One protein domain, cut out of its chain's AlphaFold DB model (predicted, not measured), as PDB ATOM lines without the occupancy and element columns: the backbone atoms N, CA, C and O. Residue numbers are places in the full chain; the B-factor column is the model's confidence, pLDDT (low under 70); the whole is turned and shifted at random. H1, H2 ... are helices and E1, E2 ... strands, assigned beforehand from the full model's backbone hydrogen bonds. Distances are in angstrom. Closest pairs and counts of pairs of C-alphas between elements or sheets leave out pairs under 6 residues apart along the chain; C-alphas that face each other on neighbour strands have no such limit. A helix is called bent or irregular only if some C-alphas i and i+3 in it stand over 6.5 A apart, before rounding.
ATOM      1  N   VAL A  18     339.978 329.730 318.751       86.56
ATOM      2  CA  VAL A  18     340.366 330.921 317.975       86.56
ATOM      3  C   VAL A  18     340.821 330.545 316.561       86.56
ATOM      4  O   VAL A  18     340.398 331.169 315.589       86.56
ATOM      5  N   TRP A  19     341.627 329.488 316.424       87.38
ATOM      6  CA  TRP A  19     342.122 329.050 315.118       87.38
ATOM      7  C   TRP A  19     341.024 328.401 314.284       87.38
ATOM      8  O   TRP A  19     340.940 328.664 313.086       87.38
ATOM      9  N   THR A  20     340.158 327.593 314.905       87.00
ATOM     10  CA  THR A  20     339.019 326.976 314.212       87.00
ATOM     11  C   THR A  20     338.072 328.031 313.646       87.00
ATOM     12  O   THR A  20     337.673 327.930 312.489       87.00
ATOM     13  N   PHE A  21     337.739 329.066 314.418       86.88
ATOM     14  CA  PHE A  21     336.862 330.135 313.942       86.88
ATOM     15  C   PHE A  21     337.501 330.992 312.861       86.88
ATOM     16  O   PHE A  21     336.859 331.245 311.846       86.88
ATOM     17  N   SER A  22     338.770 331.364 313.031       89.06
ATOM     18  CA  SER A  22     339.506 332.089 311.994       89.06
ATOM     19  C   SER A  22     339.503 331.311 310.672       89.06
ATOM     20  O   SER A  22     339.176 331.869 309.628       89.06
ATOM     21  N   ALA A  23     339.749 329.998 310.712       90.25
ATOM     22  CA  ALA A  23     339.688 329.154 309.521       90.25
ATOM     23  C   ALA A  23     338.277 329.059 308.914       90.25
ATOM     24  O   ALA A  23     338.130 329.088 307.693       90.25
ATOM     25  N   LEU A  24     337.228 328.968 309.739       89.94
ATOM     26  CA  LEU A  24     335.845 328.951 309.254       89.94
ATOM     27  C   LEU A  24     335.446 330.263 308.579       89.94
ATOM     28  O   LEU A  24     334.756 330.232 307.559       89.94
ATOM     29  N   GLU A  25     335.894 331.405 309.097       90.69
ATOM     30  CA  GLU A  25     335.685 332.700 308.449       90.69
ATOM     31  C   GLU A  25     336.416 332.790 307.105       90.69
ATOM     32  O   GLU A  25     335.821 333.213 306.112       90.69
ATOM     33  N   GLU A  26     337.662 332.321 307.035       91.75
ATOM     34  CA  GLU A  26     338.433 332.267 305.786       91.75
ATOM     35  C   GLU A  26     337.793 331.336 304.742       91.75
ATOM     36  O   GLU A  26     337.724 331.656 303.553       91.75
ATOM     37  N   ILE A  27     337.255 330.186 305.164       91.88
ATOM     38  CA  ILE A  27     336.445 329.317 304.298       91.88
ATOM     39  C   ILE A  27     335.193 330.065 303.829       91.88
ATOM     40  O   ILE A  27     334.935 330.130 302.628       91.88
ATOM     41  N   ARG A  28     334.442 330.682 304.750       91.38
ATOM     42  CA  ARG A  28     333.204 331.408 304.437       91.38
ATOM     43  C   ARG A  28     333.424 332.528 303.416       91.38
ATOM     44  O   ARG A  28     332.562 332.716 302.563       91.38
ATOM     45  N   ARG A  29     334.556 333.238 303.469       90.88
ATOM     46  CA  ARG A  29     334.919 334.299 302.507       90.88
ATOM     47  C   ARG A  29     335.211 333.770 301.099       90.88
ATOM     48  O   ARG A  29     334.937 334.468 300.123       90.88
ATOM     49  N   ARG A  30     335.752 332.554 300.983       90.44
ATOM     50  CA  ARG A  30     336.098 331.932 299.690       90.44
ATOM     51  C   ARG A  30     334.925 331.244 299.008       90.44
ATOM     52  O   ARG A  30     334.924 331.129 297.783       90.44
ATOM     53  N   LEU A  31     333.927 330.797 299.769       91.81
ATOM     54  CA  LEU A  31     332.750 330.154 299.192       91.81
ATOM     55  C   LEU A  31     332.020 331.120 298.235       91.81
ATOM     56  O   LEU A  31     331.751 332.270 298.584       91.81
ATOM     57  N   PRO A  32     331.612 330.665 297.038       91.12
ATOM     58  CA  PRO A  32     330.810 331.462 296.112       91.12
ATOM     59  C   PRO A  32     329.319 331.452 296.477       91.12
ATOM     60  O   PRO A  32     328.470 331.845 295.686       91.12
ATOM     61  N   PHE A  33     328.957 330.942 297.647       89.38
ATOM     62  CA  PHE A  33     327.587 330.913 298.132       89.38
ATOM     63  C   PHE A  33     327.579 331.051 299.651       89.38
ATOM     64  O   PHE A  33     328.554 330.690 300.311       89.38
ATOM     65  N   PRO A  34     326.477 331.555 300.229       89.44
ATOM     66  CA  PRO A  34     326.377 331.702 301.669       89.44
ATOM     67  C   PRO A  34     326.465 330.340 302.363       89.44
ATOM     68  O   PRO A  34     325.757 329.396 302.002       89.44
ATOM     69  N   LEU A  35     327.296 330.266 303.403       90.19
ATOM     70  CA  LEU A  35     327.315 329.144 304.334       90.19
ATOM     71  C   LEU A  35     326.025 329.178 305.164       90.19
ATOM     72  O   LEU A  35     325.860 330.042 306.019       90.19
ATOM     73  N   ARG A  36     325.082 328.281 304.862       90.12
ATOM     74  CA  ARG A  36     323.770 328.213 305.534       90.12
ATOM     75  C   ARG A  36     323.706 327.182 306.652       90.12
ATOM     76  O   ARG A  36     322.839 327.292 307.509       90.12
ATOM     77  N   GLY A  37     324.594 326.196 306.635       89.69
ATOM     78  CA  GLY A  37     324.642 325.173 307.663       89.69
ATOM     79  C   GLY A  37     326.018 324.538 307.791       89.69
ATOM     80  O   GLY A  37     326.819 324.598 306.856       89.69
ATOM     81  N   LEU A  38     326.268 323.958 308.958       88.50
ATOM     82  CA  LEU A  38     327.460 323.198 309.302       88.50
ATOM     83  C   LEU A  38     327.038 321.889 309.967       88.50
ATOM     84  O   LEU A  38     326.337 321.897 310.978       88.50
ATOM     85  N   ASP A  39     327.505 320.783 309.394       86.62
ATOM     86  CA  ASP A  39     327.273 319.435 309.900       86.62
ATOM     87  C   ASP A  39     328.585 318.930 310.510       86.62
ATOM     88  O   ASP A  39     329.544 318.628 309.794       86.62
ATOM     89  N   CYS A  40     328.655 318.904 311.841       82.75
ATOM     90  CA  CYS A  40     329.845 318.487 312.581       82.75
ATOM     91  C   CYS A  40     329.755 317.024 313.019       82.75
ATOM     92  O   CYS A  40     328.676 316.431 313.110       82.75
ATOM     93  N   ASP A  41     330.907 316.427 313.316       76.81
ATOM     94  CA  ASP A  41     330.929 315.090 313.884       76.81
ATOM     95  C   ASP A  41     330.393 315.073 315.328       76.81
ATOM     96  O   ASP A  41     330.141 316.097 315.977       76.81
ATOM     97  N   ASN A  42     330.161 313.865 315.836       66.50
ATOM     98  CA  ASN A  42     329.708 313.684 317.208       66.50
ATOM     99  C   ASN A  42     330.860 313.687 318.224       66.50
ATOM    100  O   ASN A  42     330.681 313.161 319.322       66.50
ATOM    101  N   ASP A  43     332.036 314.237 317.893       64.38
ATOM    102  CA  ASP A  43     333.125 314.271 318.862       64.38
ATOM    103  C   ASP A  43     332.693 315.102 320.084       64.38
ATOM    104  O   ASP A  43     331.998 316.119 319.992       64.38
ATOM    105  N   SER A  44     333.053 314.626 321.266       56.97
ATOM    106  CA  SER A  44     332.760 315.268 322.550       56.97
ATOM    107  C   SER A  44     333.619 316.513 322.799       56.97
ATOM    108  O   SER A  44     333.512 317.144 323.849       56.97
ATOM    109  N   ALA A  45     334.469 316.876 321.833       59.16
ATOM    110  CA  ALA A  45     335.369 318.009 321.921       59.16
ATOM    111  C   ALA A  45     334.631 319.301 322.317       59.16
ATOM    112  O   ALA A  45     333.632 319.693 321.711       59.16
ATOM    113  N   PHE A  46     335.209 320.002 323.295       53.38
ATOM    114  CA  PHE A  46     334.832 321.330 323.804       53.38
ATOM    115  C   PHE A  46     334.494 322.356 322.698       53.38
ATOM    116  O   PHE A  46     333.653 323.237 322.868       53.38
ATOM    117  N   ILE A  47     335.096 322.182 321.521       62.94
ATOM    118  CA  ILE A  47     334.891 322.984 320.311       62.94
ATOM    119  C   ILE A  47     333.427 322.976 319.841       62.94
ATOM    120  O   ILE A  47     332.954 324.001 319.354       62.94
ATOM    121  N   ASN A  48     332.681 321.882 320.025       71.75
ATOM    122  CA  ASN A  48     331.308 321.772 319.519       71.75
ATOM    123  C   ASN A  48     330.336 322.753 320.194       71.75
ATOM    124  O   ASN A  48     329.462 323.299 319.524       71.75
ATOM    125  N   HIS A  49     330.500 323.044 321.490       78.06
ATOM    126  CA  HIS A  49     329.639 324.024 322.160       78.06
ATOM    127  C   HIS A  49     329.914 325.452 321.670       78.06
ATOM    128  O   HIS A  49     328.991 326.230 321.437       78.06
ATOM    129  N   HIS A  50     331.186 325.780 321.460       80.75
ATOM    130  CA  HIS A  50     331.593 327.070 320.921       80.75
ATOM    131  C   HIS A  50     331.170 327.255 319.462       80.75
ATOM    132  O   HIS A  50     330.637 328.309 319.118       80.75
ATOM    133  N   LEU A  51     331.338 326.227 318.624       82.75
ATOM    134  CA  LEU A  51     330.832 326.205 317.249       82.75
ATOM    135  C   LEU A  51     329.329 326.412 317.198       82.75
ATOM    136  O   LEU A  51     328.864 327.191 316.373       82.75
ATOM    137  N   PHE A  52     328.580 325.757 318.085       85.06
ATOM    138  CA  PHE A  52     327.137 325.929 318.153       85.06
ATOM    139  C   PHE A  52     326.752 327.385 318.438       85.06
ATOM    140  O   PHE A  52     325.952 327.945 317.693       85.06
ATOM    141  N   ARG A  53     327.364 328.024 319.447       86.62
ATOM    142  CA  ARG A  53     327.105 329.444 319.751       86.62
ATOM    143  C   ARG A  53     327.442 330.353 318.569       86.62
ATOM    144  O   ARG A  53     326.607 331.151 318.164       86.62
ATOM    145  N   TRP A  54     328.617 330.170 317.964       87.19
ATOM    146  CA  TRP A  54     329.015 330.929 316.775       87.19
ATOM    147  C   TRP A  54     328.027 330.728 315.616       87.19
ATOM    148  O   TRP A  54     327.631 331.687 314.964       87.19
ATOM    149  N   CYS A  55     327.557 329.499 315.384       88.94
ATOM    150  CA  CYS A  55     326.541 329.229 314.367       88.94
ATOM    151  C   CYS A  55     325.225 329.956 314.668       88.94
ATOM    152  O   CYS A  55     324.647 330.541 313.755       88.94
ATOM    153  N   GLN A  56     324.774 329.972 315.926       88.50
ATOM    154  CA  GLN A  56     323.572 330.709 316.329       88.50
ATOM    155  C   GLN A  56     323.718 332.215 316.083       88.50
ATOM    156  O   GLN A  56     322.839 332.813 315.467       88.50
ATOM    157  N   GLU A  57     324.840 332.811 316.493       89.62
ATOM    158  CA  GLU A  57     325.140 334.235 316.284       89.62
ATOM    159  C   GLU A  57     325.201 334.604 314.793       89.62
ATOM    160  O   GLU A  57     324.761 335.678 314.390       89.62
ATOM    161  N   GLN A  58     325.714 333.700 313.956       87.75
ATOM    162  CA  GLN A  58     325.857 333.908 312.514       87.75
ATOM    163  C   GLN A  58     324.624 333.485 311.696       87.75
ATOM    164  O   GLN A  58     324.630 333.628 310.470       87.75
ATOM    165  N   GLY A  59     323.575 332.952 312.337       89.50
ATOM    166  CA  GLY A  59     322.379 332.442 311.658       89.50
ATOM    167  C   GLY A  59     322.640 331.212 310.775       89.50
ATOM    168  O   GLY A  59     321.991 331.033 309.743       89.50
ATOM    169  N   ILE A  60     323.619 330.389 311.149       90.81
ATOM    170  CA  ILE A  60     324.018 329.155 310.466       90.81
ATOM    171  C   ILE A  60     323.337 327.971 311.160       90.81
ATOM    172  O   ILE A  60     323.402 327.821 312.379       90.81
ATOM    173  N   ILE A  61     322.694 327.099 310.384       91.00
ATOM    174  CA  ILE A  61     322.076 325.876 310.907       91.00
ATOM    175  C   ILE A  61     323.182 324.914 311.342       91.00
ATOM    176  O   ILE A  61     323.988 324.486 310.523       91.00
ATOM    177  N   PHE A  62     323.212 324.544 312.616       87.62
ATOM    178  CA  PHE A  62     324.172 323.573 313.128       87.62
ATOM    179  C   PHE A  62     323.512 322.205 313.294       87.62
ATOM    180  O   PHE A  62     322.489 322.092 313.973       87.62
ATOM    181  N   THR A  63     324.105 321.164 312.712       84.81
ATOM    182  CA  THR A  63     323.701 319.776 312.959       84.81
ATOM    183  C   THR A  63     324.897 318.918 313.368       84.81
ATOM    184  O   THR A  63     326.056 319.288 313.168       84.81
ATOM    185  N   ARG A  64     324.615 317.771 313.992       82.50
ATOM    186  CA  ARG A  64     325.633 316.794 314.395       82.50
ATOM    187  C   ARG A  64     325.315 315.434 313.804       82.50
ATOM    188  O   ARG A  64     324.163 314.999 313.825       82.50
ATOM    189  N   SER A  65     326.350 314.746 313.329       81.44
ATOM    190  CA  SER A  65     326.253 313.345 312.915       81.44
ATOM    191  C   SER A  65     325.789 312.461 314.075       81.44
ATOM    192  O   SER A  65     326.083 312.748 315.240       81.44
ATOM    193  N   ARG A  66     325.107 311.354 313.776       77.94
ATOM    194  CA  ARG A  66     324.700 310.404 314.818       77.94
ATOM    195  C   ARG A  66     325.901 309.600 315.331       77.94
ATOM    196  O   ARG A  66     326.792 309.269 314.540       77.94
ATOM    197  N   PRO A  67     325.919 309.220 316.624       75.06
ATOM    198  CA  PRO A  67     326.935 308.317 317.148       75.06
ATOM    199  C   PRO A  67     327.048 307.044 316.292       75.06
ATOM    200  O   PRO A  67     326.040 306.441 315.930       75.06
ATOM    201  N   TYR A  68     328.283 306.647 315.976       69.56
ATOM    202  CA  TYR A  68     328.637 305.432 315.222       69.56
ATOM    203  C   TYR A  68     328.142 305.344 313.766       69.56
ATOM    204  O   TYR A  68     328.313 304.307 313.122       69.56
ATOM    205  N   GLN A  69     327.627 306.432 313.187       77.19
ATOM    206  CA  GLN A  69     327.093 306.422 311.826       77.19
ATOM    207  C   GLN A  69     328.076 307.004 310.793       77.19
ATOM    208  O   GLN A  69     327.974 308.152 310.370       77.19
ATOM    209  N   LYS A  70     329.008 306.173 310.301       69.19
ATOM    210  CA  LYS A  70     330.062 306.577 309.332       69.19
ATOM    211  C   LYS A  70     329.533 307.196 308.029       69.19
ATOM    212  O   LYS A  70     330.242 307.951 307.368       69.19
ATOM    213  N   ASN A  71     328.300 306.866 307.644       77.19
ATOM    214  CA  ASN A  71     327.687 307.388 306.423       77.19
ATOM    215  C   ASN A  71     327.356 308.886 306.509       77.19
ATOM    216  O   ASN A  71     327.297 309.526 305.461       77.19
ATOM    217  N   ASP A  72     327.197 309.442 307.715       76.44
ATOM    218  CA  ASP A  72     326.842 310.853 307.904       76.44
ATOM    219  C   ASP A  72     328.018 311.777 307.489       76.44
ATOM    220  O   ASP A  72     327.796 312.811 306.865       76.44
ATOM    221  N   ASN A  73     329.277 311.343 307.679       75.88
ATOM    222  CA  ASN A  73     330.487 312.135 307.366       75.88
ATOM    223  C   ASN A  73     331.229 311.685 306.091       75.88
ATOM    224  O   ASN A  73     332.324 312.166 305.787       75.88
ATOM    225  N   CYS A  74     330.655 310.757 305.318       79.19
ATOM    226  CA  CYS A  74     331.358 310.078 304.221       79.19
ATOM    227  C   CYS A  74     331.952 311.024 303.159       79.19
ATOM    228  O   CYS A  74     333.003 310.736 302.583       79.19
ATOM    229  N   HIS A  75     331.302 312.159 302.894       80.00
ATOM    230  CA  HIS A  75     331.766 313.134 301.909       80.00
ATOM    231  C   HIS A  75     333.003 313.903 302.381       80.00
ATOM    232  O   HIS A  75     333.912 314.117 301.579       80.00
ATOM    233  N   VAL A  76     333.055 314.277 303.662       79.94
ATOM    234  CA  VAL A  76     334.213 314.952 304.263       79.94
ATOM    235  C   VAL A  76     335.393 313.985 304.313       79.94
ATOM    236  O   VAL A  76     336.466 314.313 303.814       79.94
ATOM    237  N   GLU A  77     335.173 312.746 304.757       83.19
ATOM    238  CA  GLU A  77     336.219 311.714 304.795       83.19
ATOM    239  C   GLU A  77     336.804 311.404 303.410       83.19
ATOM    240  O   GLU A  77     338.022 311.312 303.235       83.19
ATOM    241  N   GLN A  78     335.955 311.324 302.381       83.75
ATOM    242  CA  GLN A  78     336.419 311.150 301.006       83.75
ATOM    243  C   GLN A  78     337.311 312.317 300.550       83.75
ATOM    244  O   GLN A  78     338.308 312.103 299.852       83.75
ATOM    245  N   ARG A  79     336.974 313.561 300.909       84.56
ATOM    246  CA  ARG A  79     337.773 314.745 300.548       84.56
ATOM    247  C   ARG A  79     339.067 314.826 301.347       84.56
ATOM    248  O   ARG A  79     340.113 315.060 300.741       84.56
ATOM    249  N   ASN A  80     339.022 314.513 302.638       83.44
ATOM    250  CA  ASN A  80     340.205 314.394 303.485       83.44
ATOM    251  C   ASN A  80     341.198 313.392 302.888       83.44
ATOM    252  O   ASN A  80     342.384 313.686 302.780       83.44
ATOM    253  N   TRP A  81     340.723 312.243 302.408       81.25
ATOM    254  CA  TRP A  81     341.597 311.270 301.757       81.25
ATOM    255  C   TRP A  81     342.112 311.748 300.387       81.25
ATOM    256  O   TRP A  81     343.312 311.741 300.128       81.25
ATOM    257  N   THR A  82     341.215 312.200 299.501       84.19
ATOM    258  CA  THR A  82     341.567 312.527 298.102       84.19
ATOM    259  C   THR A  82     342.362 313.820 297.921       84.19
ATOM    260  O   THR A  82     342.911 314.036 296.830       84.19
ATOM    261  N   VAL A  83     342.379 314.683 298.939       86.50
ATOM    262  CA  VAL A  83     343.061 315.976 298.923       86.50
ATOM    263  C   VAL A  83     344.024 316.082 300.106       86.50
ATOM    264  O   VAL A  83     345.223 315.986 299.874       86.50
ATOM    265  N   ALA A  84     343.554 316.200 301.354       86.88
ATOM    266  CA  ALA A  84     344.447 316.462 302.491       86.88
ATOM    267  C   ALA A  84     345.568 315.413 302.605       86.88
ATOM    268  O   ALA A  84     346.738 315.760 302.495       86.88
ATOM    269  N   ARG A  85     345.232 314.122 302.702       86.19
ATOM    270  CA  ARG A  85     346.235 313.049 302.856       86.19
ATOM    271  C   ARG A  85     347.125 312.889 301.627       86.19
ATOM    272  O   ARG A  85     348.315 312.644 301.762       86.19
ATOM    273  N   LYS A  86     346.563 313.058 300.426       88.88
ATOM    274  CA  LYS A  86     347.321 312.952 299.172       88.88
ATOM    275  C   LYS A  86     348.407 314.027 299.050       88.88
ATOM    276  O   LYS A  86     349.455 313.750 298.475       88.88
ATOM    277  N   TYR A  87     348.133 315.242 299.523       90.75
ATOM    278  CA  TYR A  87     349.041 316.374 299.336       90.75
ATOM    279  C   TYR A  87     349.884 316.696 300.574       90.75
ATOM    280  O   TYR A  87     351.044 317.054 300.418       90.75
ATOM    281  N   LEU A  88     349.341 316.526 301.780       91.00
ATOM    282  CA  LEU A  88     350.031 316.808 303.047       91.00
ATOM    283  C   LEU A  88     350.758 315.584 303.628       91.00
ATOM    284  O   LEU A  88     351.626 315.745 304.482       91.00
ATOM    285  N   GLY A  89     350.430 314.374 303.166       88.38
ATOM    286  CA  GLY A  89     350.999 313.127 303.676       88.38
ATOM    287  C   GLY A  89     350.452 312.722 305.050       88.38
ATOM    288  O   GLY A  89     349.432 313.239 305.514       88.38
ATOM    289  N   TYR A  90     351.130 311.764 305.686       84.94
ATOM    290  CA  TYR A  90     350.821 311.252 307.034       84.94
ATOM    291  C   TYR A  90     351.855 311.704 308.079       84.94
ATOM    292  O   TYR A  90     352.021 311.075 309.125       84.94
ATOM    293  N   PHE A  91     352.573 312.781 307.779       87.75
ATOM    294  CA  PHE A  91     353.664 313.288 308.596       87.75
ATOM    295  C   PHE A  91     353.162 314.152 309.754       87.75
ATOM    296  O   PHE A  91     352.060 314.707 309.721       87.75
ATOM    297  N   ARG A  92     354.005 314.282 310.779       89.62
ATOM    298  CA  ARG A  92     353.831 315.280 311.833       89.62
ATOM    299  C   ARG A  92     354.568 316.552 311.424       89.62
ATOM    300  O   ARG A  92     355.691 316.475 310.948       89.62
ATOM    301  N   TYR A  93     353.934 317.698 311.646       91.38
ATOM    302  CA  TYR A  93     354.530 319.014 311.456       91.38
ATOM    303  C   TYR A  93     354.333 319.817 312.740       91.38
ATOM    304  O   TYR A  93     353.200 319.953 313.205       91.38
ATOM    305  N   ASP A  94     355.416 320.314 313.328       90.62
ATOM    306  CA  ASP A  94     355.392 321.043 314.602       90.62
ATOM    307  C   ASP A  94     356.124 322.393 314.568       90.62
ATOM    308  O   ASP A  94     356.265 323.044 315.605       90.62
ATOM    309  N   THR A  95     356.515 322.859 313.380       92.62
ATOM    310  CA  THR A  95     357.159 324.162 313.175       92.62
ATOM    311  C   THR A  95     356.192 325.188 312.582       92.62
ATOM    312  O   THR A  95     355.258 324.849 311.850       92.62
ATOM    313  N   GLU A  96     356.417 326.473 312.880       93.69
ATOM    314  CA  GLU A  96     355.638 327.561 312.268       93.69
ATOM    315  C   GLU A  96     355.893 327.630 310.753       93.69
ATOM    316  O   GLU A  96     354.953 327.831 309.989       93.69
ATOM    317  N   GLU A  97     357.122 327.340 310.300       95.06
ATOM    318  CA  GLU A  97     357.439 327.267 308.867       95.06
ATOM    319  C   GLU A  97     356.578 326.216 308.152       95.06
ATOM    320  O   GLU A  97     356.006 326.486 307.095       95.06
ATOM    321  N   ALA A  98     356.426 325.021 308.736       94.88
ATOM    322  CA  ALA A  98     355.575 323.996 308.148       94.88
ATOM    323  C   ALA A  98     354.108 324.446 308.100       94.88
ATOM    324  O   ALA A  98     353.422 324.178 307.115       94.88
ATOM    325  N   LEU A  99     353.624 325.167 309.119       94.38
ATOM    326  CA  LEU A  99     352.273 325.730 309.117       94.38
ATOM    327  C   LEU A  99     352.070 326.750 307.988       94.38
ATOM    328  O   LEU A  99     351.036 326.716 307.319       94.38
ATOM    329  N   GLU A 100     353.038 327.628 307.740       95.75
ATOM    330  CA  GLU A 100     352.978 328.597 306.642       95.75
ATOM    331  C   GLU A 100     352.961 327.911 305.272       95.75
ATOM    332  O   GLU A 100     352.079 328.194 304.453       95.75
ATOM    333  N   VAL A 101     353.855 326.939 305.055       96.81
ATOM    334  CA  VAL A 101     353.892 326.142 303.817       96.81
ATOM    335  C   VAL A 101     352.582 325.375 303.627       96.81
ATOM    336  O   VAL A 101     352.031 325.349 302.525       96.81
ATOM    337  N   MET A 102     352.034 324.788 304.696       95.31
ATOM    338  CA  MET A 102     350.740 324.109 304.656       95.31
ATOM    339  C   MET A 102     349.608 325.059 304.260       95.31
ATOM    340  O   MET A 102     348.804 324.690 303.408       95.31
ATOM    341  N   ARG A 103     349.545 326.269 304.832       94.88
ATOM    342  CA  ARG A 103     348.525 327.280 304.497       94.88
ATOM    343  C   ARG A 103     348.585 327.678 303.028       94.88
ATOM    344  O   ARG A 103     347.547 327.723 302.362       94.88
ATOM    345  N   GLU A 104     349.782 327.947 302.513       96.31
ATOM    346  CA  GLU A 104     349.973 328.280 301.102       96.31
ATOM    347  C   GLU A 104     349.547 327.115 300.201       96.31
ATOM    348  O   GLU A 104     348.727 327.287 299.293       96.31
ATOM    349  N   LEU A 105     350.010 325.903 300.514       96.56
ATOM    350  CA  LEU A 105     349.654 324.694 299.782       96.56
ATOM    351  C   LEU A 105     348.137 324.467 299.779       96.56
ATOM    352  O   LEU A 105     347.560 324.238 298.716       96.56
ATOM    353  N   THR A 106     347.453 324.583 300.921       94.50
ATOM    354  CA  THR A 106     345.996 324.395 300.996       94.50
ATOM    355  C   THR A 106     345.216 325.430 300.187       94.50
ATOM    356  O   THR A 106     344.217 325.074 299.557       94.50
ATOM    357  N   ARG A 107     345.695 326.681 300.105       94.50
ATOM    358  CA  ARG A 107     345.088 327.716 299.249       94.50
ATOM    359  C   ARG A 107     345.199 327.357 297.768       94.50
ATOM    360  O   ARG A 107     344.202 327.414 297.050       94.50
ATOM    361  N   LEU A 108     346.375 326.916 297.317       95.94
ATOM    362  CA  LEU A 108     346.563 326.475 295.931       95.94
ATOM    363  C   LEU A 108     345.769 325.198 295.620       95.94
ATOM    364  O   LEU A 108     345.231 325.053 294.520       95.94
ATOM    365  N   LEU A 109     345.644 324.284 296.586       94.94
ATOM    366  CA  LEU A 109     344.832 323.076 296.447       94.94
ATOM    367  C   LEU A 109     343.342 323.380 296.319       94.94
ATOM    368  O   LEU A 109     342.684 322.723 295.513       94.94
ATOM    369  N   SER A 110     342.819 324.363 297.056       94.19
ATOM    370  CA  SER A 110     341.438 324.829 296.883       94.19
ATOM    371  C   SER A 110     341.200 325.262 295.432       94.19
ATOM    372  O   SER A 110     340.302 324.738 294.769       94.19
ATOM    373  N   LEU A 111     342.079 326.104 294.876       95.56
ATOM    374  CA  LEU A 111     341.996 326.527 293.472       95.56
ATOM    375  C   LEU A 111     342.064 325.324 292.522       95.56
ATOM    376  O   LEU A 111     341.207 325.146 291.656       95.56
ATOM    377  N   TYR A 112     343.043 324.441 292.719       95.19
ATOM    378  CA  TYR A 112     343.251 323.290 291.849       95.19
ATOM    379  C   TYR A 112     342.058 322.326 291.847       95.19
ATOM    380  O   TYR A 112     341.571 321.913 290.789       95.19
ATOM    381  N   VAL A 113     341.558 321.968 293.030       93.69
ATOM    382  CA  VAL A 113     340.467 321.004 293.185       93.69
ATOM    383  C   VAL A 113     339.137 321.592 292.720       93.69
ATOM    384  O   VAL A 113     338.349 320.873 292.101       93.69
ATOM    385  N   ASN A 114     338.886 322.877 292.976       94.75
ATOM    386  CA  ASN A 114     337.612 323.499 292.637       94.75
ATOM    387  C   ASN A 114     337.512 323.904 291.161       94.75
ATOM    388  O   ASN A 114     336.442 323.737 290.571       94.75
ATOM    389  N   PHE A 115     338.596 324.372 290.537       95.69
ATOM    390  CA  PHE A 115     338.560 324.838 289.147       95.69
ATOM    391  C   PHE A 115     338.926 323.761 288.125       95.69
ATOM    392  O   PHE A 115     338.299 323.709 287.067       95.69
ATOM    393  N   PHE A 116     339.863 322.859 288.445       94.94
ATOM    394  CA  PHE A 116     340.482 321.981 287.443       94.94
ATOM    395  C   PHE A 116     340.276 320.482 287.668       94.94
ATOM    396  O   PHE A 116     340.575 319.694 286.771       94.94
ATOM    397  N   ARG A 117     339.759 320.044 288.826       91.69
ATOM    398  CA  ARG A 117     339.552 318.613 289.103       91.69
ATOM    399  C   ARG A 117     338.095 318.194 288.870       91.69
ATOM    400  O   ARG A 117     337.245 318.427 289.735       91.69
ATOM    401  N   PRO A 118     337.768 317.546 287.734       91.81
ATOM    402  CA  PRO A 118     336.409 317.091 287.484       91.81
ATOM    403  C   PRO A 118     336.029 315.966 288.449       91.81
ATOM    404  O   PRO A 118     336.849 315.128 288.831       91.81
ATOM    405  N   SER A 119     334.761 315.944 288.848       88.19
ATOM    406  CA  SER A 119     334.198 314.880 289.676       88.19
ATOM    407  C   SER A 119     332.831 314.451 289.162       88.19
ATOM    408  O   SER A 119     332.055 315.261 288.641       88.19
ATOM    409  N   MET A 120     332.548 313.161 289.323       88.69
ATOM    410  CA  MET A 120     331.248 312.576 289.029       88.69
ATOM    411  C   MET A 120     330.388 312.540 290.293       88.69
ATOM    412  O   MET A 120     330.869 312.251 291.391       88.69
ATOM    413  N   LYS A 121     329.099 312.811 290.133       85.00
ATOM    414  CA  LYS A 121     328.066 312.666 291.153       85.00
ATOM    415  C   LYS A 121     327.181 311.483 290.812       85.00
ATOM    416  O   LYS A 121     326.834 311.246 289.657       85.00
ATOM    417  N   LEU A 122     326.826 310.729 291.844       88.06
ATOM    418  CA  LEU A 122     325.898 309.618 291.723       88.06
ATOM    419  C   LEU A 122     324.504 310.174 291.404       88.06
ATOM    420  O   LEU A 122     323.942 310.906 292.216       88.06
ATOM    421  N   LYS A 123     323.968 309.847 290.227       88.12
ATOM    422  CA  LYS A 123     322.609 310.224 289.813       88.12
ATOM    423  C   LYS A 123     321.576 309.252 290.357       88.12
ATOM    424  O   LYS A 123     320.532 309.673 290.834       88.12
ATOM    425  N   GLU A 124     321.867 307.960 290.256       89.00
ATOM    426  CA  GLU A 124     320.891 306.917 290.543       89.00
ATOM    427  C   GLU A 124     321.577 305.646 291.053       89.00
ATOM    428  O   GLU A 124     322.686 305.297 290.634       89.00
ATOM    429  N   LYS A 125     320.894 304.935 291.953       89.44
ATOM    430  CA  LYS A 125     321.200 303.549 292.313       89.44
ATOM    431  C   LYS A 125     320.037 302.688 291.833       89.44
ATOM    432  O   LYS A 125     318.921 302.885 292.297       89.44
ATOM    433  N   ARG A 126     320.296 301.741 290.934       89.50
ATOM    434  CA  ARG A 126     319.313 300.739 290.501       89.50
ATOM    435  C   ARG A 126     319.690 299.387 291.071       89.50
ATOM    436  O   ARG A 126     320.836 298.965 290.922       89.50
ATOM    437  N   GLN A 127     318.737 298.711 291.695       87.94
ATOM    438  CA  GLN A 127     318.890 297.312 292.060       87.94
ATOM    439  C   GLN A 127     318.274 296.459 290.953       87.94
ATOM    440  O   GLN A 127     317.123 296.669 290.580       87.94
ATOM    441  N   LYS A 128     319.055 295.537 290.395       83.62
ATOM    442  CA  LYS A 128     318.577 294.554 289.421       83.62
ATOM    443  C   LYS A 128     319.261 293.222 289.720       83.62
ATOM    444  O   LYS A 128     320.478 293.201 289.888       83.62
ATOM    445  N   ASP A 129     318.474 292.157 289.851       84.25
ATOM    446  CA  ASP A 129     318.949 290.785 290.090       84.25
ATOM    447  C   ASP A 129     319.894 290.673 291.306       84.25
ATOM    448  O   ASP A 129     320.983 290.106 291.242       84.25
ATOM    449  N   GLY A 130     319.531 291.330 292.415       86.75
ATOM    450  CA  GLY A 130     320.337 291.364 293.643       86.75
ATOM    451  C   GLY A 130     321.607 292.230 293.574       86.75
ATOM    452  O   GLY A 130     322.262 292.426 294.596       86.75
ATOM    453  N   ARG A 131     321.950 292.814 292.417       85.38
ATOM    454  CA  ARG A 131     323.132 293.675 292.238       85.38
ATOM    455  C   ARG A 131     322.759 295.157 292.223       85.38
ATOM    456  O   ARG A 131     321.788 295.569 291.589       85.38
ATOM    457  N   ILE A 132     323.569 295.980 292.890       89.69
ATOM    458  CA  ILE A 132     323.418 297.443 292.891       89.69
ATOM    459  C   ILE A 132     324.252 298.034 291.753       89.69
ATOM    460  O   ILE A 132     325.482 298.068 291.818       89.69
ATOM    461  N   ARG A 133     323.583 298.574 290.733       89.75
ATOM    462  CA  ARG A 133     324.204 299.370 289.672       89.75
ATOM    463  C   ARG A 133     324.135 300.854 290.028       89.75
ATOM    464  O   ARG A 133     323.068 301.392 290.317       89.75
ATOM    465  N   ARG A 134     325.284 301.528 289.990       90.75
ATOM    466  CA  ARG A 134     325.415 302.973 290.225       90.75
ATOM    467  C   ARG A 134     325.534 303.699 288.887       90.75
ATOM    468  O   ARG A 134     326.387 303.341 288.081       90.75
ATOM    469  N   ILE A 135     324.685 304.695 288.656       89.69
ATOM    470  CA  ILE A 135     324.698 305.533 287.452       89.69
ATOM    471  C   ILE A 135     325.203 306.916 287.850       89.69
ATOM    472  O   ILE A 135     324.652 307.549 288.754       89.69
ATOM    473  N   TYR A 136     326.254 307.378 287.183       90.44
ATOM    474  CA  TYR A 136     326.913 308.650 287.465       90.44
ATOM    475  C   TYR A 136     326.582 309.709 286.407       90.44
ATOM    476  O   TYR A 136     326.103 309.396 285.316       90.44
ATOM    477  N   ASP A 137     326.784 310.979 286.750       90.75
ATOM    478  CA  ASP A 137     326.736 312.073 285.784       90.75
ATOM    479  C   ASP A 137     328.026 312.199 284.961       90.75
ATOM    480  O   ASP A 137     328.990 311.463 285.160       90.75
ATOM    481  N   GLN A 138     328.015 313.126 284.000       91.38
ATOM    482  CA  GLN A 138     329.232 313.479 283.283       91.38
ATOM    483  C   GLN A 138     330.212 314.181 284.238       91.38
ATOM    484  O   GLN A 138     329.772 315.008 285.046       91.38
ATOM    485  N   PRO A 139     331.523 313.898 284.137       92.31
ATOM    486  CA  PRO A 139     332.530 314.577 284.942       92.31
ATOM    487  C   PRO A 139     332.455 316.098 284.755       92.31
ATOM    488  O   PRO A 139     332.536 316.595 283.636       92.31
ATOM    489  N   ARG A 140     332.313 316.835 285.863       94.06
ATOM    490  CA  ARG A 140     332.325 318.308 285.890       94.06
ATOM    491  C   ARG A 140     333.120 318.817 287.081       94.06
ATOM    492  O   ARG A 140     333.078 318.201 288.156       94.06
ATOM    493  N   THR A 141     333.837 319.920 286.909       94.12
ATOM    494  CA  THR A 141     334.555 320.575 288.013       94.12
ATOM    495  C   THR A 141     333.563 321.276 288.944       94.12
ATOM    496  O   THR A 141     332.463 321.630 288.506       94.12
ATOM    497  N   PRO A 142     333.893 321.467 290.235       93.75
ATOM    498  CA  PRO A 142     333.076 322.277 291.139       93.75
ATOM    499  C   PRO A 142     332.770 323.678 290.592       93.75
ATOM    500  O   PRO A 142     331.636 324.131 290.710       93.75
ATOM    501  N   TYR A 143     333.736 324.312 289.927       95.62
ATOM    502  CA  TYR A 143     333.575 325.581 289.219       95.62
ATOM    503  C   TYR A 143     332.466 325.535 288.157       95.62
ATOM    504  O   TYR A 143     331.495 326.282 288.269       95.62
ATOM    505  N   GLN A 144     332.539 324.612 287.189       95.12
ATOM    506  CA  GLN A 144     331.508 324.458 286.143       95.12
ATOM    507  C   GLN A 144     330.120 324.252 286.752       95.12
ATOM    508  O   GLN A 144     329.128 324.848 286.346       95.12
ATOM    509  N   ARG A 145     330.081 323.431 287.797       93.88
ATOM    510  CA  ARG A 145     328.899 323.136 288.594       93.88
ATOM    511  C   ARG A 145     328.278 324.401 289.205       93.88
ATOM    512  O   ARG A 145     327.072 324.589 289.089       93.88
ATOM    513  N   VAL A 146     329.080 325.277 289.810       93.88
ATOM    514  CA  VAL A 146     328.607 326.556 290.366       93.88
ATOM    515  C   VAL A 146     328.072 327.482 289.267       93.88
ATOM    516  O   VAL A 146     327.006 328.070 289.450       93.88
ATOM    517  N   LEU A 147     328.742 327.564 288.111       95.06
ATOM    518  CA  LEU A 147     328.282 328.387 286.983       95.06
ATOM    519  C   LEU A 147     326.914 327.949 286.438       95.06
ATOM    520  O   LEU A 147     326.082 328.780 286.074       95.06
ATOM    521  N   GLU A 148     326.657 326.644 286.415       93.31
ATOM    522  CA  GLU A 148     325.403 326.066 285.921       93.31
ATOM    523  C   GLU A 148     324.239 326.184 286.914       93.31
ATOM    524  O   GLU A 148     323.092 325.902 286.556       93.31
ATOM    525  N   HIS A 149     324.489 326.563 288.171       91.81
ATOM    526  CA  HIS A 149     323.418 326.626 289.155       91.81
ATOM    527  C   HIS A 149     322.559 327.888 288.980       91.81
ATOM    528  O   HIS A 149     323.088 329.003 289.036       91.81
ATOM    529  N   PRO A 150     321.223 327.756 288.865       92.00
ATOM    530  CA  PRO A 150     320.336 328.907 288.697       92.00
ATOM    531  C   PRO A 150     320.262 329.835 289.914       92.00
ATOM    532  O   PRO A 150     319.926 330.998 289.747       92.00
ATOM    533  N   LYS A 151     320.561 329.363 291.136       91.44
ATOM    534  CA  LYS A 151     320.476 330.212 292.347       91.44
ATOM    535  C   LYS A 151     321.769 330.959 292.685       91.44
ATOM    536  O   LYS A 151     321.824 331.603 293.728       91.44
ATOM    537  N   ILE A 152     322.824 330.806 291.885       93.06
ATOM    538  CA  ILE A 152     324.065 331.561 292.083       93.06
ATOM    539  C   ILE A 152     323.944 332.873 291.299       93.06
ATOM    540  O   ILE A 152     323.665 332.796 290.100       93.06
ATOM    541  N   PRO A 153     324.137 334.043 291.937       94.69
ATOM    542  CA  PRO A 153     324.088 335.334 291.253       94.69
ATOM    543  C   PRO A 153     325.099 335.420 290.108       94.69
ATOM    544  O   PRO A 153     326.213 334.902 290.228       94.69
ATOM    545  N   GLU A 154     324.739 336.106 289.021       95.88
ATOM    546  CA  GLU A 154     325.621 336.234 287.853       95.88
ATOM    547  C   GLU A 154     326.925 336.968 288.195       95.88
ATOM    548  O   GLU A 154     327.987 336.520 287.783       95.88
ATOM    549  N   GLU A 155     326.884 337.970 289.077       95.75
ATOM    550  CA  GLU A 155     328.078 338.651 289.604       95.75
ATOM    551  C   GLU A 155     329.096 337.662 290.205       95.75
ATOM    552  O   GLU A 155     330.301 337.733 289.960       95.75
ATOM    553  N   THR A 156     328.616 336.667 290.961       94.81
ATOM    554  CA  THR A 156     329.498 335.640 291.522       94.81
ATOM    555  C   THR A 156     330.086 334.752 290.429       94.81
ATOM    556  O   THR A 156     331.251 334.363 290.515       94.81
ATOM    557  N   LYS A 157     329.302 334.434 289.395       96.56
ATOM    558  CA  LYS A 157     329.767 333.649 288.247       96.56
ATOM    559  C   LYS A 157     330.816 334.406 287.446       96.56
ATOM    560  O   LYS A 157     331.832 333.815 287.102       96.56
ATOM    561  N   GLU A 158     330.620 335.697 287.206       97.25
ATOM    562  CA  GLU A 158     331.597 336.567 286.550       97.25
ATOM    563  C   GLU A 158     332.906 336.640 287.331       97.25
ATOM    564  O   GLU A 158     333.969 336.436 286.749       97.25
ATOM    565  N   ARG A 159     332.844 336.828 288.656       96.06
ATOM    566  CA  ARG A 159     334.035 336.783 289.517       96.06
ATOM    567  C   ARG A 159     334.787 335.457 289.384       96.06
ATOM    568  O   ARG A 159     336.007 335.456 289.263       96.06
ATOM    569  N   LEU A 160     334.068 334.332 289.373       96.38
ATOM    570  CA  LEU A 160     334.675 333.011 289.191       96.38
ATOM    571  C   LEU A 160     335.255 332.818 287.782       96.38
ATOM    572  O   LEU A 160     336.282 332.159 287.657       96.38
ATOM    573  N   ARG A 161     334.626 333.368 286.733       98.06
ATOM    574  CA  ARG A 161     335.161 333.325 285.359       98.06
ATOM    575  C   ARG A 161     336.467 334.108 285.250       98.06
ATOM    576  O   ARG A 161     337.444 333.541 284.779       98.06
ATOM    577  N   LYS A 162     336.511 335.334 285.784       97.25
ATOM    578  CA  LYS A 162     337.740 336.147 285.842       97.25
ATOM    579  C   LYS A 162     338.855 335.415 286.583       97.25
ATOM    580  O   LYS A 162     339.949 335.255 286.059       97.25
ATOM    581  N   GLN A 163     338.539 334.864 287.755       96.12
ATOM    582  CA  GLN A 163     339.498 334.062 288.511       96.12
ATOM    583  C   GLN A 163     339.984 332.844 287.713       96.12
ATOM    584  O   GLN A 163     341.161 332.516 287.763       96.12
ATOM    585  N   TYR A 164     339.107 332.161 286.974       96.88
ATOM    586  CA  TYR A 164     339.503 331.028 286.135       96.88
ATOM    587  C   TYR A 164     340.449 331.437 284.996       96.88
ATOM    588  O   TYR A 164     341.400 330.711 284.723       96.88
ATOM    589  N   GLU A 165     340.208 332.583 284.356       96.69
ATOM    590  CA  GLU A 165     341.042 333.118 283.268       96.69
ATOM    591  C   GLU A 165     342.454 333.495 283.738       96.69
ATOM    592  O   GLU A 165     343.420 333.311 282.999       96.69
ATOM    593  N   GLU A 166     342.591 333.951 284.983       96.12
ATOM    594  CA  GLU A 166     343.883 334.274 285.603       96.12
ATOM    595  C   GLU A 166     344.689 333.027 286.013       96.12
ATOM    596  O   GLU A 166     345.898 333.102 286.248       96.12
ATOM    597  N   LEU A 167     344.047 331.858 286.121       96.56
ATOM    598  CA  LEU A 167     344.694 330.646 286.611       96.56
ATOM    599  C   LEU A 167     345.379 329.862 285.489       96.56
ATOM    600  O   LEU A 167     344.740 329.278 284.618       96.56
ATOM    601  N   ASN A 168     346.697 329.701 285.609       96.44
ATOM    602  CA  ASN A 168     347.452 328.758 284.794       96.44
ATOM    603  C   ASN A 168     347.524 327.376 285.483       96.44
ATOM    604  O   ASN A 168     348.227 327.224 286.489       96.44
ATOM    605  N   PRO A 169     346.860 326.327 284.956       94.69
ATOM    606  CA  PRO A 169     346.824 325.017 285.608       94.69
ATOM    607  C   PRO A 169     348.195 324.328 285.680       94.69
ATOM    608  O   PRO A 169     348.449 323.564 286.615       94.69
ATOM    609  N   ALA A 170     349.090 324.580 284.718       96.06
ATOM    610  CA  ALA A 170     350.432 324.005 284.719       96.06
ATOM    611  C   ALA A 170     351.318 324.672 285.780       96.06
ATOM    612  O   ALA A 170     352.006 323.981 286.531       96.06
ATOM    613  N   GLU A 171     351.260 326.000 285.877       96.75
ATOM    614  CA  GLU A 171     351.964 326.757 286.914       96.75
ATOM    615  C   GLU A 171     351.458 326.388 288.312       96.75
ATOM    616  O   GLU A 171     352.256 326.064 289.192       96.75
ATOM    617  N   LEU A 172     350.135 326.343 288.492       96.44
ATOM    618  CA  LEU A 172     349.505 325.959 289.751       96.44
ATOM    619  C   LEU A 172     349.968 324.569 290.201       96.44
ATOM    620  O   LEU A 172     350.346 324.379 291.356       96.44
ATOM    621  N   ARG A 173     350.011 323.601 289.276       95.56
ATOM    622  CA  ARG A 173     350.507 322.252 289.568       95.56
ATOM    623  C   ARG A 173     351.983 322.248 289.967       95.56
ATOM    624  O   ARG A 173     352.332 321.534 290.902       95.56
ATOM    625  N   ARG A 174     352.842 323.018 289.289       97.75
ATOM    626  CA  ARG A 174     354.271 323.127 289.645       97.75
ATOM    627  C   ARG A 174     354.448 323.689 291.055       97.75
ATOM    628  O   ARG A 174     355.176 323.088 291.837       97.75
ATOM    629  N   LYS A 175     353.731 324.765 291.401       97.81
ATOM    630  CA  LYS A 175     353.762 325.361 292.750       97.81
ATOM    631  C   LYS A 175     353.290 324.378 293.822       97.81
ATOM    632  O   LYS A 175     353.965 324.217 294.831       97.81
ATOM    633  N   ILE A 176     352.189 323.661 293.574       97.12
ATOM    634  CA  ILE A 176     351.681 322.625 294.490       97.12
ATOM    635  C   ILE A 176     352.732 321.538 294.737       97.12
ATOM    636  O   ILE A 176     352.973 321.186 295.886       97.12
ATOM    637  N   LEU A 177     353.362 321.011 293.682       96.50
ATOM    638  CA  LEU A 177     354.380 319.963 293.821       96.50
ATOM    639  C   LEU A 177     355.632 320.473 294.544       96.50
ATOM    640  O   LEU A 177     356.180 319.763 295.382       96.50
ATOM    641  N   HIS A 178     356.056 321.705 294.260       97.50
ATOM    642  CA  HIS A 178     357.188 322.332 294.934       97.50
ATOM    643  C   HIS A 178     356.930 322.514 296.437       97.50
ATOM    644  O   HIS A 178     357.734 322.079 297.258       97.50
ATOM    645  N   LEU A 179     355.781 323.089 296.810       97.38
ATOM    646  CA  LEU A 179     355.404 323.270 298.214       97.38
ATOM    647  C   LEU A 179     355.187 321.939 298.927       97.38
ATOM    648  O   LEU A 179     355.527 321.823 300.096       97.38
ATOM    649  N   GLN A 180     354.659 320.928 298.236       95.56
ATOM    650  CA  GLN A 180     354.536 319.580 298.783       95.56
ATOM    651  C   GLN A 180     355.909 318.992 299.133       95.56
ATOM    652  O   GLN A 180     356.088 318.492 300.239       95.56
ATOM    653  N   GLN A 181     356.882 319.073 298.223       94.62
ATOM    654  CA  GLN A 181     358.243 318.599 298.490       94.62
ATOM    655  C   GLN A 181     358.893 319.376 299.636       94.62
ATOM    656  O   GLN A 181     359.461 318.764 300.539       94.62
ATOM    657  N   LYS A 182     358.752 320.711 299.640       95.81
ATOM    658  CA  LYS A 182     359.222 321.556 300.745       95.81
ATOM    659  C   LYS A 182     358.596 321.117 302.069       95.81
ATOM    660  O   LYS A 182     359.311 320.927 303.044       95.81
ATOM    661  N   LEU A 183     357.278 320.926 302.090       95.31
ATOM    662  CA  LEU A 183     356.543 320.516 303.279       95.31
ATOM    663  C   LEU A 183     357.044 319.173 303.813       95.31
ATOM    664  O   LEU A 183     357.285 319.057 305.006       95.31
ATOM    665  N   PHE A 184     357.249 318.180 302.946       93.75
ATOM    666  CA  PHE A 184     357.741 316.864 303.363       93.75
ATOM    667  C   PHE A 184     359.149 316.939 303.963       93.75
ATOM    668  O   PHE A 184     359.430 316.239 304.931       93.75
ATOM    669  N   GLY A 185     360.002 317.839 303.467       92.25
ATOM    670  CA  GLY A 185     361.304 318.122 304.077       92.25
ATOM    671  C   GLY A 185     361.228 318.749 305.477       92.25
ATOM    672  O   GLY A 185     362.204 318.692 306.217       92.25
ATOM    673  N   LEU A 186     360.079 319.316 305.859       93.81
ATOM    674  CA  LEU A 186     359.815 319.885 307.187       93.81
ATOM    675  C   LEU A 186     359.102 318.901 308.130       93.81
ATOM    676  O   LEU A 186     358.692 319.289 309.225       93.81
ATOM    677  N   ALA A 187     358.906 317.648 307.709       91.31
ATOM    678  CA  ALA A 187     358.295 316.626 308.544       91.31
ATOM    679  C   ALA A 187     359.143 316.360 309.793       91.31
ATOM    680  O   ALA A 187     360.345 316.102 309.712       91.31
TER     681      ALA A 187
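Overview. This is residues 18 to 187 of the 196 residues of the protein "Integrase catalytic domain-containing protein" of Thermosulfurimonas dismutans (UniProt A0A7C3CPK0). The hairpin of E3 and E4 reaches out as an arm, its tip at residues 127 to 132 sticking out, from a group of helices in which H4 and H7 pack side by side, opposite ways, with H5 at one end of H4 and H6 beyond it. A separate small lobe holds the two strands E1 and E2 with H2 packed on them and H1 near H2; H3 follows it along the chain and meets H7 at its last residues. The 170 printed residues run H1 E1 H2 E2 H3 H4 E3 E4 H5 H6 H7, mostly helix, with E1 and E2 parallel and E3 and E4 antiparallel. The whole is only just compact, close to loose, with a radius of gyration of the C-alphas of 18.6 A and spans of 54 by 42 by 39 A.

Along the chain. E3 is residues 122 to 128, 16.9 A, and E4 residues 131 to 136, 16.2 A. H4, the longest helix, is residues 96 to 116, 29.6 A, from C-alpha 96 at (355.638, 327.561, 312.268). H7 is residues 169 to 185, 24.5 A, ending at C-alpha 185 at (361.304, 318.122, 304.077). H5 is residues 142 to 147, H6 residues 154 to 166 and H3 residues 74 to 88, 19.9 A. H1 is residues 18 to 30, 18.8 A, from C-alpha 18 at (340.366, 330.921, 317.975); E1 is residues 37 to 40, H2 47 to 57 and E2 61 to 64.

Arrangement. In the hairpin E3 and E4, N 126 and O 133 are 2.9 A apart, within hydrogen-bond range. H4 and H5 touch, C-alphas 114 and 142 closest at 4.9 A, through residues 113 to 116 of H4 alone. H5 and H6 only just touch, with 3 pairs of C-alphas within 8 A, 147 and 157 closest at 5.6 A. H4 and H7 touch at a shallow tilt of 28 degrees, C-alphas 105 and 176 closest at 6.0 A. H3 touches H7 with residues 87 to 88 alone, about perpendicular at 75 degrees, C-alphas 87 and 180 closest at 6.4 A. E1, H2 and E2 form a strand-helix-strand unit, two parallel neighbour strands with a helix between, its crossover right-handed; N 38 and O 61 are 2.8 A apart. H1 and H2 are close but not clearly touching, C-alphas 21 and 51 closest at 7.9 A. Every O i to N i+4 pair is within hydrogen-bond range in H1, H2, H4, H5, H6 and H7, and 9 of 11 in H3, which is only just irregular, C-alphas 82 and 85 being 6.7 A apart.

Size, cuts and confidence. The C-alphas of Glu 96 and Asp 129 are the two farthest apart, 56.5 A. The printed part has no cut, and no link is long. Confidence is under 70 at residues 42 to 47, 68 and 70.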